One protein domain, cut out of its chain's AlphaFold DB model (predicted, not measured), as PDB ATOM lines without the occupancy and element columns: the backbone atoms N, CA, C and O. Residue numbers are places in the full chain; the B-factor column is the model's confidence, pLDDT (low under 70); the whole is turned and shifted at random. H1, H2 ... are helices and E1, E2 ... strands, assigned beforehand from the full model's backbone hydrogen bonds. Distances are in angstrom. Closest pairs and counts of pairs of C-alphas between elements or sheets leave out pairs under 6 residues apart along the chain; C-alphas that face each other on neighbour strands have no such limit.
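This is residues 2 to 85 of the 110 residues of the protein "(mimic poison frog) hypothetical protein" of Ranitomeya imitator (mimic poison frog) (UniProt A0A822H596). Picture a rod with two helices, H1 and H2, side by side and running opposite ways along one half, and a two-stranded hairpin, E1 and E2, with long loops at the other end. The unnamed stretch of residues 17 to 45 leads from H1 to the hairpin and on its way folds back on itself in a loop, where residues 29 to 30 pair with 36 to 37, antiparallel. The printed part has 84 residues, with two named helices and two named strands in the order H1, E1, E2, H2; the sheet, E1 - E2, is antiparallel and the class is mixed, helices and strands. The whole is only just loose, close to compact, with a radius of gyration of the C-alphas of 14.5 A and spans of 49 by 22 by 18 A.

Look first at E1, residues 46 to 50, and E2, residues 53 to 57, a hairpin of antiparallel strands with 150 degrees between their directions. C-alphas 47 and 56 face each other at 4.8 A, and N 48 and O 55 are within hydrogen-bond range at 2.9 A, as are N 55 and O 48 at 3.0 A. Next find H1, residues 2 to 16, and H2, residues 66 to 85, which touch. Their closest C-alphas are those of Ala 11 and Ile 78, 7.0 A apart. They run opposite ways at a shallow tilt of 3 degrees. In H1 and H2 every O i to N i+4 pair is within hydrogen-bond range. H1 and E2 are apart, and so are E1 and H2.

E1 starts at C-alpha 46, (54.688, 79.800, 70.832), and spans 12.8 A; E2 spans 12.2 A. Find C-alpha 2 at (72.929, 115.964, 52.984); from there H1 runs 21.4 A. H2 runs 28.8 A and ends at C-alpha 85, (78.747, 109.621, 61.428).

The two C-alphas farthest apart are those of Ala 2 and Ile 58, at 49.5 A. The printed part has no cut; the link from H1 to E1, 29 residues, is long. The mean pLDDT of the printed part is 71.3, with residues 2 to 24, 60 and 63 to 64 under 70.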
ATOM      1  N   ALA A   2      73.961 116.936  53.383       43.91
ATOM      2  CA  ALA A   2      72.929 115.964  52.984       43.91
ATOM      3  C   ALA A   2      73.082 114.555  53.608       43.91
ATOM      4  O   ALA A   2      72.084 113.910  53.900       43.91
ATOM      5  N   GLY A   3      74.311 114.084  53.871       47.78
ATOM      6  CA  GLY A   3      74.551 112.710  54.351       47.78
ATOM      7  C   GLY A   3      73.951 112.384  55.725       47.78
ATOM      8  O   GLY A   3      73.365 111.323  55.895       47.78
ATOM      9  N   ALA A   4      74.020 113.313  56.684       51.81
ATOM     10  CA  ALA A   4      73.448 113.110  58.022       51.81
ATOM     11  C   ALA A   4      71.911 113.050  58.004       51.81
ATOM     12  O   ALA A   4      71.312 112.337  58.803       51.81
ATOM     13  N   LEU A   5      71.289 113.768  57.065       48.94
ATOM     14  CA  LEU A   5      69.838 113.848  56.895       48.94
ATOM     15  C   LEU A   5      69.274 112.568  56.255       48.94
ATOM     16  O   LEU A   5      68.182 112.131  56.597       48.94
ATOM     17  N   VAL A   6      70.043 111.930  55.367       57.19
ATOM     18  CA  VAL A   6      69.679 110.638  54.762       57.19
ATOM     19  C   VAL A   6      69.794 109.504  55.782       57.19
ATOM     20  O   VAL A   6      68.903 108.665  55.855       57.19
ATOM     21  N   ILE A   7      70.848 109.499  56.605       55.88
ATOM     22  CA  ILE A   7      71.051 108.472  57.642       55.88
ATOM     23  C   ILE A   7      69.968 108.570  58.725       55.88
ATOM     24  O   ILE A   7      69.422 107.547  59.135       55.88
ATOM     25  N   SER A   8      69.607 109.786  59.152       55.25
ATOM     26  CA  SER A   8      68.535 109.983  60.131       55.25
ATOM     27  C   SER A   8      67.155 109.620  59.578       55.25
ATOM     28  O   SER A   8      66.368 109.014  60.302       55.25
ATOM     29  N   LEU A   9      66.871 109.903  58.298       56.16
ATOM     30  CA  LEU A   9      65.643 109.434  57.645       56.16
ATOM     31  C   LEU A   9      65.596 107.908  57.550       56.16
ATOM     32  O   LEU A   9      64.556 107.322  57.832       56.16
ATOM     33  N   PHE A  10      66.704 107.257  57.192       56.94
ATOM     34  CA  PHE A  10      66.756 105.799  57.088       56.94
ATOM     35  C   PHE A  10      66.547 105.135  58.455       56.94
ATOM     36  O   PHE A  10      65.749 104.211  58.577       56.94
ATOM     37  N   ALA A  11      67.185 105.666  59.505       53.31
ATOM     38  CA  ALA A  11      66.973 105.214  60.876       53.31
ATOM     39  C   ALA A  11      65.516 105.425  61.331       53.31
ATOM     40  O   ALA A  11      64.919 104.517  61.908       53.31
ATOM     41  N   ALA A  12      64.911 106.576  61.013       53.28
ATOM     42  CA  ALA A  12      63.504 106.845  61.304       53.28
ATOM     43  C   ALA A  12      62.562 105.886  60.551       53.28
ATOM     44  O   ALA A  12      61.602 105.391  61.129       53.28
ATOM     45  N   MET A  13      62.857 105.558  59.291       53.34
ATOM     46  CA  MET A  13      62.093 104.584  58.506       53.34
ATOM     47  C   MET A  13      62.206 103.158  59.057       53.34
ATOM     48  O   MET A  13      61.205 102.444  59.088       53.34
ATOM     49  N   CYS A  14      63.377 102.762  59.559       53.28
ATOM     50  CA  CYS A  14      63.549 101.489  60.263       53.28
ATOM     51  C   CYS A  14      62.752 101.434  61.578       53.28
ATOM     52  O   CYS A  14      62.250 100.370  61.931       53.28
ATOM     53  N   LEU A  15      62.582 102.567  62.274       47.47
ATOM     54  CA  LEU A  15      61.740 102.665  63.475       47.47
ATOM     55  C   LEU A  15      60.238 102.543  63.189       47.47
ATOM     56  O   LEU A  15      59.494 102.104  64.059       47.47
ATOM     57  N   MET A  16      59.775 102.945  62.003       47.69
ATOM     58  CA  MET A  16      58.348 102.921  61.648       47.69
ATOM     59  C   MET A  16      57.858 101.536  61.194       47.69
ATOM     60  O   MET A  16      56.657 101.290  61.177       47.69
ATOM     61  N   CYS A  17      58.772 100.619  60.860       45.44
ATOM     62  CA  CYS A  17      58.468  99.223  60.542       45.44
ATOM     63  C   CYS A  17      58.704  98.318  61.757       45.44
ATOM     64  O   CYS A  17      59.437  97.336  61.665       45.44
ATOM     65  N   ILE A  18      58.096  98.628  62.907       54.84
ATOM     66  CA  ILE A  18      57.941  97.601  63.944       54.84
ATOM     67  C   ILE A  18      56.877  96.644  63.396       54.84
ATOM     68  O   ILE A  18      55.723  97.059  63.271       54.84
ATOM     69  N   PRO A  19      57.239  95.411  62.991       54.00
ATOM     70  CA  PRO A  19      56.259  94.472  62.469       54.00
ATOM     71  C   PRO A  19      55.186  94.243  63.532       54.00
ATOM     72  O   PRO A  19      55.476  94.288  64.726       54.00
ATOM     73  N   GLU A  20      53.952  94.007  63.102       51.00
ATOM     74  CA  GLU A  20      52.856  93.626  63.988       51.00
ATOM     75  C   GLU A  20      53.238  92.310  64.687       51.00
ATOM     76  O   GLU A  20      53.129  91.221  64.124       51.00
ATOM     77  N   VAL A  21      53.808  92.420  65.891       56.53
ATOM     78  CA  VAL A  21      54.314  91.274  66.643       56.53
ATOM     79  C   VAL A  21      53.116  90.564  67.259       56.53
ATOM     80  O   VAL A  21      52.651  90.935  68.337       56.53
ATOM     81  N   ARG A  22      52.599  89.535  66.583       61.25
ATOM     82  CA  ARG A  22      51.708  88.576  67.241       61.25
ATOM     83  C   ARG A  22      52.533  87.815  68.271       61.25
ATOM     84  O   ARG A  22      53.614  87.329  67.966       61.25
ATOM     85  N   THR A  23      52.040  87.740  69.502       62.19
ATOM     86  CA  THR A  23      52.764  87.147  70.639       62.19
ATOM     87  C   THR A  23      53.098  85.668  70.452       62.19
ATOM     88  O   THR A  23      54.015  85.168  71.097       62.19
ATOM     89  N   GLU A  24      52.364  84.983  69.576       69.62
ATOM     90  CA  GLU A  24      52.484  83.545  69.324       69.62
ATOM     91  C   GLU A  24      53.477  83.237  68.193       69.62
ATOM     92  O   GLU A  24      54.243  82.281  68.298       69.62
ATOM     93  N   ASP A  25      53.542  84.098  67.174       80.12
ATOM     94  CA  ASP A  25      54.418  83.940  66.010       80.12
ATOM     95  C   ASP A  25      55.802  84.541  66.251       80.12
ATOM     96  O   ASP A  25      55.955  85.533  66.963       80.12
ATOM     97  N   CYS A  26      56.830  83.993  65.610       79.69
ATOM     98  CA  CYS A  26      58.158  84.589  65.650       79.69
ATOM     99  C   CYS A  26      58.267  85.735  64.639       79.69
ATOM    100  O   CYS A  26      58.243  85.518  63.426       79.69
ATOM    101  N   ALA A  27      58.463  86.955  65.138       78.75
ATOM    102  CA  ALA A  27      58.803  88.121  64.332       78.75
ATOM    103  C   ALA A  27      60.166  87.942  63.632       78.75
ATOM    104  O   ALA A  27      61.043  87.236  64.160       78.75
ATOM    105  N   PRO A  28      60.380  88.608  62.480       79.31
ATOM    106  CA  PRO A  28      61.656  88.559  61.778       79.31
ATOM    107  C   PRO A  28      62.791  89.062  62.676       79.31
ATOM    108  O   PRO A  28      62.603  89.941  63.524       79.31
ATOM    109  N   HIS A  29      63.974  88.478  62.512       78.38
ATOM    110  CA  HIS A  29      65.148  88.803  63.318       78.38
ATOM    111  C   HIS A  29      66.443  88.588  62.543       78.38
ATOM    112  O   HIS A  29      66.442  88.039  61.446       78.38
ATOM    113  N   VAL A  30      67.545  89.055  63.121       78.94
ATOM    114  CA  VAL A  30      68.892  88.807  62.612       78.94
ATOM    115  C   VAL A  30      69.522  87.734  63.491       78.94
ATOM    116  O   VAL A  30      69.491  87.870  64.717       78.94
ATOM    117  N   ASP A  31      70.029  86.669  62.876       80.25
ATOM    118  CA  ASP A  31      70.693  85.582  63.593       80.25
ATOM    119  C   ASP A  31      72.120  85.962  64.031       80.25
ATOM    120  O   ASP A  31      72.647  87.028  63.702       80.25
ATOM    121  N   GLU A  32      72.770  85.072  64.777       81.12
ATOM    122  CA  GLU A  32      74.164  85.243  65.211       81.12
ATOM    123  C   GLU A  32      75.169  85.393  64.049       81.12
ATOM    124  O   GLU A  32      76.244  85.962  64.225       81.12
ATOM    125  N   ASN A  33      74.803  84.941  62.846       84.25
ATOM    126  CA  ASN A  33      75.603  85.031  61.628       84.25
ATOM    127  C   ASN A  33      75.281  86.286  60.800       84.25
ATOM    128  O   ASN A  33      75.670  86.366  59.630       84.25
ATOM    129  N   LEU A  34      74.568  87.255  61.385       76.31
ATOM    130  CA  LEU A  34      74.089  88.476  60.733       76.31
ATOM    131  C   LEU A  34      73.157  88.223  59.535       76.31
ATOM    132  O   LEU A  34      73.048  89.056  58.632       76.31
ATOM    133  N   ARG A  35      72.460  87.085  59.505       78.88
ATOM    134  CA  ARG A  35      71.496  86.754  58.453       78.88
ATOM    135  C   ARG A  35      70.098  87.160  58.876       78.88
ATOM    136  O   ARG A  35      69.686  86.937  60.009       78.88
ATOM    137  N   VAL A  36      69.345  87.725  57.936       78.25
ATOM    138  CA  VAL A  36      67.936  88.054  58.157       78.25
ATOM    139  C   VAL A  36      67.112  86.772  58.075       78.25
ATOM    140  O   VAL A  36      67.040  86.135  57.023       78.25
ATOM    141  N   VAL A  37      66.480  86.411  59.185       81.19
ATOM    142  CA  VAL A  37      65.523  85.314  59.292       81.19
ATOM    143  C   VAL A  37      64.119  85.905  59.229       81.19
ATOM    144  O   VAL A  37      63.754  86.778  60.023       81.19
ATOM    145  N   ASN A  38      63.330  85.437  58.263       82.00
ATOM    146  CA  ASN A  38      61.943  85.866  58.091       82.00
ATOM    147  C   ASN A  38      61.056  85.408  59.254       82.00
ATOM    148  O   ASN A  38      61.412  84.509  60.017       82.00
ATOM    149  N   SER A  39      59.880  86.024  59.367       82.50
ATOM    150  CA  SER A  39      58.869  85.616  60.341       82.50
ATOM    151  C   SER A  39      58.496  84.142  60.187       82.50
ATOM    152  O   SER A  39      58.356  83.656  59.062       82.50
ATOM    153  N   GLN A  40      58.263  83.460  61.305       81.94
ATOM    154  CA  GLN A  40      57.750  82.092  61.330       81.94
ATOM    155  C   GLN A  40      56.406  82.061  62.051       81.94
ATOM    156  O   GLN A  40      56.296  82.551  63.174       81.94
ATOM    157  N   THR A  41      55.401  81.476  61.401       84.50
ATOM    158  CA  THR A  41      54.079  81.270  62.000       84.50
ATOM    159  C   THR A  41      54.093  80.004  62.850       84.50
ATOM    160  O   THR A  41      54.405  78.926  62.339       84.50
ATOM    161  N   CYS A  42      53.747  80.120  64.128       82.31
ATOM    162  CA  CYS A  42      53.760  79.007  65.071       82.31
ATOM    163  C   CYS A  42      52.332  78.479  65.265       82.31
ATOM    164  O   CYS A  42      51.521  79.048  65.987       82.31
ATOM    165  N   ILE A  43      51.991  77.369  64.601       81.50
ATOM    166  CA  ILE A  43      50.662  76.750  64.728       81.50
ATOM    167  C   ILE A  43      50.631  75.905  66.007       81.50
ATOM    168  O   ILE A  43      51.465  75.012  66.167       81.50
ATOM    169  N   LEU A  44      49.684  76.175  66.915       77.00
ATOM    170  CA  LEU A  44      49.541  75.481  68.214       77.00
ATOM    171  C   LEU A  44      50.824  75.497  69.082       77.00
ATOM    172  O   LEU A  44      51.020  74.650  69.953       77.00
ATOM    173  N   SER A  45      51.715  76.453  68.840       82.19
ATOM    174  CA  SER A  45      52.994  76.617  69.533       82.19
ATOM    175  C   SER A  45      53.278  78.104  69.731       82.19
ATOM    176  O   SER A  45      52.587  78.948  69.171       82.19
ATOM    177  N   SER A  46      54.273  78.428  70.549       82.31
ATOM    178  CA  SER A  46      54.688  79.800  70.832       82.31
ATOM    179  C   SER A  46      56.133  80.034  70.406       82.31
ATOM    180  O   SER A  46      56.953  79.113  70.373       82.31
ATOM    181  N   CYS A  47      56.461  81.284  70.085       83.69
ATOM    182  CA  CYS A  47      57.836  81.665  69.802       83.69
ATOM    183  C   CYS A  47      58.707  81.587  71.071       83.69
ATOM    184  O   CYS A  47      58.461  82.296  72.051       83.69
ATOM    185  N   GLY A  48      59.745  80.747  71.035       84.81
ATOM    186  CA  GLY A  48      60.699  80.540  72.124       84.81
ATOM    187  C   GLY A  48      62.158  80.619  71.666       84.81
ATOM    188  O   GLY A  48      62.451  80.763  70.476       84.81
ATOM    189  N   GLY A  49      63.075  80.566  72.634       86.62
ATOM    190  CA  GLY A  49      64.517  80.683  72.404       86.62
ATOM    191  C   GLY A  49      65.076  82.059  72.777       86.62
ATOM    192  O   GLY A  49      64.620  82.693  73.728       86.62
ATOM    193  N   THR A  50      66.069  82.524  72.018       85.00
ATOM    194  CA  THR A  50      66.804  83.774  72.282       85.00
ATOM    195  C   THR A  50      66.515  84.828  71.212       85.00
ATOM    196  O   THR A  50      65.985  84.526  70.145       85.00
ATOM    197  N   CYS A  51      66.906  86.087  71.438       80.25
ATOM    198  CA  CYS A  51      66.700  87.158  70.456       80.25
ATOM    199  C   CYS A  51      67.335  86.882  69.078       80.25
ATOM    200  O   CYS A  51      66.796  87.375  68.083       80.25
ATOM    201  N   VAL A  52      68.441  86.127  69.047       82.50
ATOM    202  CA  VAL A  52      69.241  85.780  67.855       82.50
ATOM    203  C   VAL A  52      68.964  84.374  67.322       82.50
ATOM    204  O   VAL A  52      69.415  84.034  66.237       82.50
ATOM    205  N   ASN A  53      68.240  83.547  68.074       84.62
ATOM    206  CA  ASN A  53      67.872  82.205  67.647       84.62
ATOM    207  C   ASN A  53      66.462  81.894  68.149       84.62
ATOM    208  O   ASN A  53      66.274  81.482  69.299       84.62
ATOM    209  N   ARG A  54      65.479  82.166  67.286       84.25
ATOM    210  CA  ARG A  54      64.049  82.008  67.574       84.25
ATOM    211  C   ARG A  54      63.495  80.791  66.852       84.25
ATOM    212  O   ARG A  54      63.795  80.583  65.678       84.25
ATOM    213  N   TYR A  55      62.647  80.032  67.534       85.38
ATOM    214  CA  TYR A  55      61.981  78.863  66.969       85.38
ATOM    215  C   TYR A  55      60.623  78.622  67.638       85.38
ATOM    216  O   TYR A  55      60.392  79.016  68.782       85.38
ATOM    217  N   CYS A  56      59.713  77.961  66.921       86.25
ATOM    218  CA  CYS A  56      58.415  77.568  67.463       86.25
ATOM    219  C   CYS A  56      58.569  76.387  68.432       86.25
ATOM    220  O   CYS A  56      59.128  75.348  68.076       86.25
ATOM    221  N   ILE A  57      58.050  76.530  69.650       85.38
ATOM    222  CA  ILE A  57      58.082  75.505  70.696       85.38
ATOM    223  C   ILE A  57      56.768  75.510  71.483       85.38
ATOM    224  O   ILE A  57      56.139  76.543  71.683       85.38
ATOM    225  N   ILE A  58      56.319  74.343  71.939       83.38
ATOM    226  CA  ILE A  58      55.099  74.229  72.746       83.38
ATOM    227  C   ILE A  58      55.426  74.617  74.193       83.38
ATOM    228  O   ILE A  58      56.243  73.964  74.838       83.38
ATOM    229  N   GLY A  59      54.786  75.671  74.704       74.12
ATOM    230  CA  GLY A  59      54.913  76.097  76.103       74.12
ATOM    231  C   GLY A  59      56.227  76.802  76.454       74.12
ATOM    232  O   GLY A  59      56.480  77.056  77.628       74.12
ATOM    233  N   GLY A  60      57.060  77.122  75.459       66.81
ATOM    234  CA  GLY A  60      58.270  77.920  75.649       66.81
ATOM    235  C   GLY A  60      58.011  79.400  75.388       66.81
ATOM    236  O   GLY A  60      57.282  79.757  74.463       66.81
ATOM    237  N   SER A  61      58.626  80.258  76.196       71.81
ATOM    238  CA  SER A  61      58.687  81.699  75.965       71.81
ATOM    239  C   SER A  61      60.094  82.104  75.550       71.81
ATOM    240  O   SER A  61      61.075  81.454  75.905       71.81
ATOM    241  N   LEU A  62      60.193  83.198  74.807       74.44
ATOM    242  CA  LEU A  62      61.469  83.838  74.517       74.44
ATOM    243  C   LEU A  62      62.093  84.394  75.819       74.44
ATOM    244  O   LEU A  62      61.360  84.915  76.664       74.44
ATOM    245  N   ASP A  63      63.423  84.340  75.964       66.19
ATOM    246  CA  ASP A  63      64.139  84.840  77.162       66.19
ATOM    247  C   ASP A  63      63.895  86.336  77.444       66.19
ATOM    248  O   ASP A  63      63.969  86.808  78.580       66.19
ATOM    249  N   GLN A  64      63.585  87.100  76.397       68.19
ATOM    250  CA  GLN A  64      63.118  88.481  76.467       68.19
ATOM    251  C   GLN A  64      61.923  88.650  75.539       68.19
ATOM    252  O   GLN A  64      61.856  87.991  74.509       68.19
ATOM    253  N   THR A  65      60.991  89.559  75.840       76.81
ATOM    254  CA  THR A  65      59.861  89.785  74.926       76.81
ATOM    255  C   THR A  65      60.372  90.145  73.528       76.81
ATOM    256  O   THR A  65      61.374  90.848  73.375       76.81
ATOM    257  N   GLN A  66      59.676  89.678  72.489       71.19
ATOM    258  CA  GLN A  66      60.067  89.937  71.098       71.19
ATOM    259  C   GLN A  66      60.256  91.439  70.819       71.19
ATOM    260  O   GLN A  66      61.169  91.829  70.093       71.19
ATOM    261  N   VAL A  67      59.443  92.280  71.467       72.38
ATOM    262  CA  VAL A  67      59.544  93.744  71.434       72.38
ATOM    263  C   VAL A  67      60.888  94.223  71.987       72.38
ATOM    264  O   VAL A  67      61.562  95.020  71.339       72.38
ATOM    265  N   LEU A  68      61.324  93.700  73.136       77.25
ATOM    266  CA  LEU A  68      62.601  94.067  73.749       77.25
ATOM    267  C   LEU A  68      63.795  93.660  72.878       77.25
ATOM    268  O   LEU A  68      64.728  94.442  72.720       77.25
ATOM    269  N   CYS A  69      63.732  92.487  72.242       76.44
ATOM    270  CA  CYS A  69      64.753  92.057  71.288       76.44
ATOM    271  C   CYS A  69      64.851  92.999  70.077       76.44
ATOM    272  O   CYS A  69      65.951  93.326  69.632       76.44
ATOM    273  N   ILE A  70      63.709  93.444  69.537       74.19
ATOM    274  CA  ILE A  70      63.668  94.392  68.412       74.19
ATOM    275  C   ILE A  70      64.250  95.745  68.838       74.19
ATOM    276  O   ILE A  70      65.094  96.293  68.132       74.19
ATOM    277  N   LEU A  71      63.856  96.252  70.010       73.19
ATOM    278  CA  LEU A  71      64.404  97.480  70.587       73.19
ATOM    279  C   LEU A  71      65.920  97.387  70.772       73.19
ATOM    280  O   LEU A  71      66.633  98.303  70.379       73.19
ATOM    281  N   ASN A  72      66.430  96.283  71.317       72.69
ATOM    282  CA  ASN A  72      67.863  96.119  71.545       72.69
ATOM    283  C   ASN A  72      68.664  96.125  70.229       72.69
ATOM    284  O   ASN A  72      69.666  96.829  70.110       72.69
ATOM    285  N   ASN A  73      68.173  95.419  69.205       70.25
ATOM    286  CA  ASN A  73      68.777  95.441  67.870       70.25
ATOM    287  C   ASN A  73      68.727  96.841  67.240       70.25
ATOM    288  O   ASN A  73      69.690  97.280  66.611       70.25
ATOM    289  N   LEU A  74      67.630  97.571  67.443       70.81
ATOM    290  CA  LEU A  74      67.487  98.944  66.975       70.81
ATOM    291  C   LEU A  74      68.498  99.882  67.653       70.81
ATOM    292  O   LEU A  74      69.162 100.656  66.966       70.81
ATOM    293  N   TYR A  75      68.663  99.795  68.975       70.19
ATOM    294  CA  TYR A  75      69.661 100.586  69.701       70.19
ATOM    295  C   TYR A  75      71.081 100.302  69.214       70.19
ATOM    296  O   TYR A  75      71.869 101.238  69.069       70.19
ATOM    297  N   PHE A  76      71.398  99.044  68.904       70.69
ATOM    298  CA  PHE A  76      72.690  98.680  68.329       70.69
ATOM    299  C   PHE A  76      72.924  99.354  66.967       70.69
ATOM    300  O   PHE A  76      73.970  99.970  66.756       70.69
ATOM    301  N   ILE A  77      71.935  99.311  66.067       71.62
ATOM    302  CA  ILE A  77      72.012  99.954  64.745       71.62
ATOM    303  C   ILE A  77      72.157 101.474  64.882       71.62
ATOM    304  O   ILE A  77      73.024 102.075  64.243       71.62
ATOM    305  N   ILE A  78      71.346 102.103  65.738       73.94
ATOM    306  CA  ILE A  78      71.414 103.548  65.985       73.94
ATOM    307  C   ILE A  78      72.795 103.914  66.538       73.94
ATOM    308  O   ILE A  78      73.442 104.817  66.008       73.94
ATOM    309  N   GLY A  79      73.285 103.187  67.544       73.75
ATOM    310  CA  GLY A  79      74.602 103.412  68.137       73.75
ATOM    311  C   GLY A  79      75.730 103.317  67.109       73.75
ATOM    312  O   GLY A  79      76.541 104.237  66.994       73.75
ATOM    313  N   ALA A  80      75.737 102.258  66.296       74.12
ATOM    314  CA  ALA A  80      76.711 102.090  65.220       74.12
ATOM    315  C   ALA A  80      76.645 103.244  64.201       74.12
ATOM    316  O   ALA A  80      77.680 103.777  63.796       74.12
ATOM    317  N   SER A  81      75.439 103.690  63.834       71.31
ATOM    318  CA  SER A  81      75.252 104.787  62.875       71.31
ATOM    319  C   SER A  81      75.796 106.131  63.385       71.31
ATOM    320  O   SER A  81      76.389 106.895  62.614       71.31
ATOM    321  N   ILE A  82      75.667 106.403  64.690       78.19
ATOM    322  CA  ILE A  82      76.203 107.609  65.335       78.19
ATOM    323  C   ILE A  82      77.732 107.586  65.299       78.19
ATOM    324  O   ILE A  82      78.347 108.574  64.898       78.19
ATOM    325  N   VAL A  83      78.352 106.457  65.654       79.81
ATOM    326  CA  VAL A  83      79.817 106.310  65.650       79.81
ATOM    327  C   VAL A  83      80.391 106.529  64.250       79.81
ATOM    328  O   VAL A  83      81.330 107.310  64.085       79.81
ATOM    329  N   VAL A  84      79.798 105.910  63.224       77.38
ATOM    330  CA  VAL A  84      80.226 106.098  61.828       77.38
ATOM    331  C   VAL A  84      80.083 107.561  61.403       77.38
ATOM    332  O   VAL A  84      81.001 108.125  60.808       77.38
ATOM    333  N   SER A  85      78.974 108.210  61.755       73.81
ATOM    334  CA  SER A  85      78.747 109.621  61.428       73.81
ATOM    335  C   SER A  85      79.786 110.539  62.079       73.81
ATOM    336  O   SER A  85      80.323 111.429  61.418       73.81
TER     337      SER A  85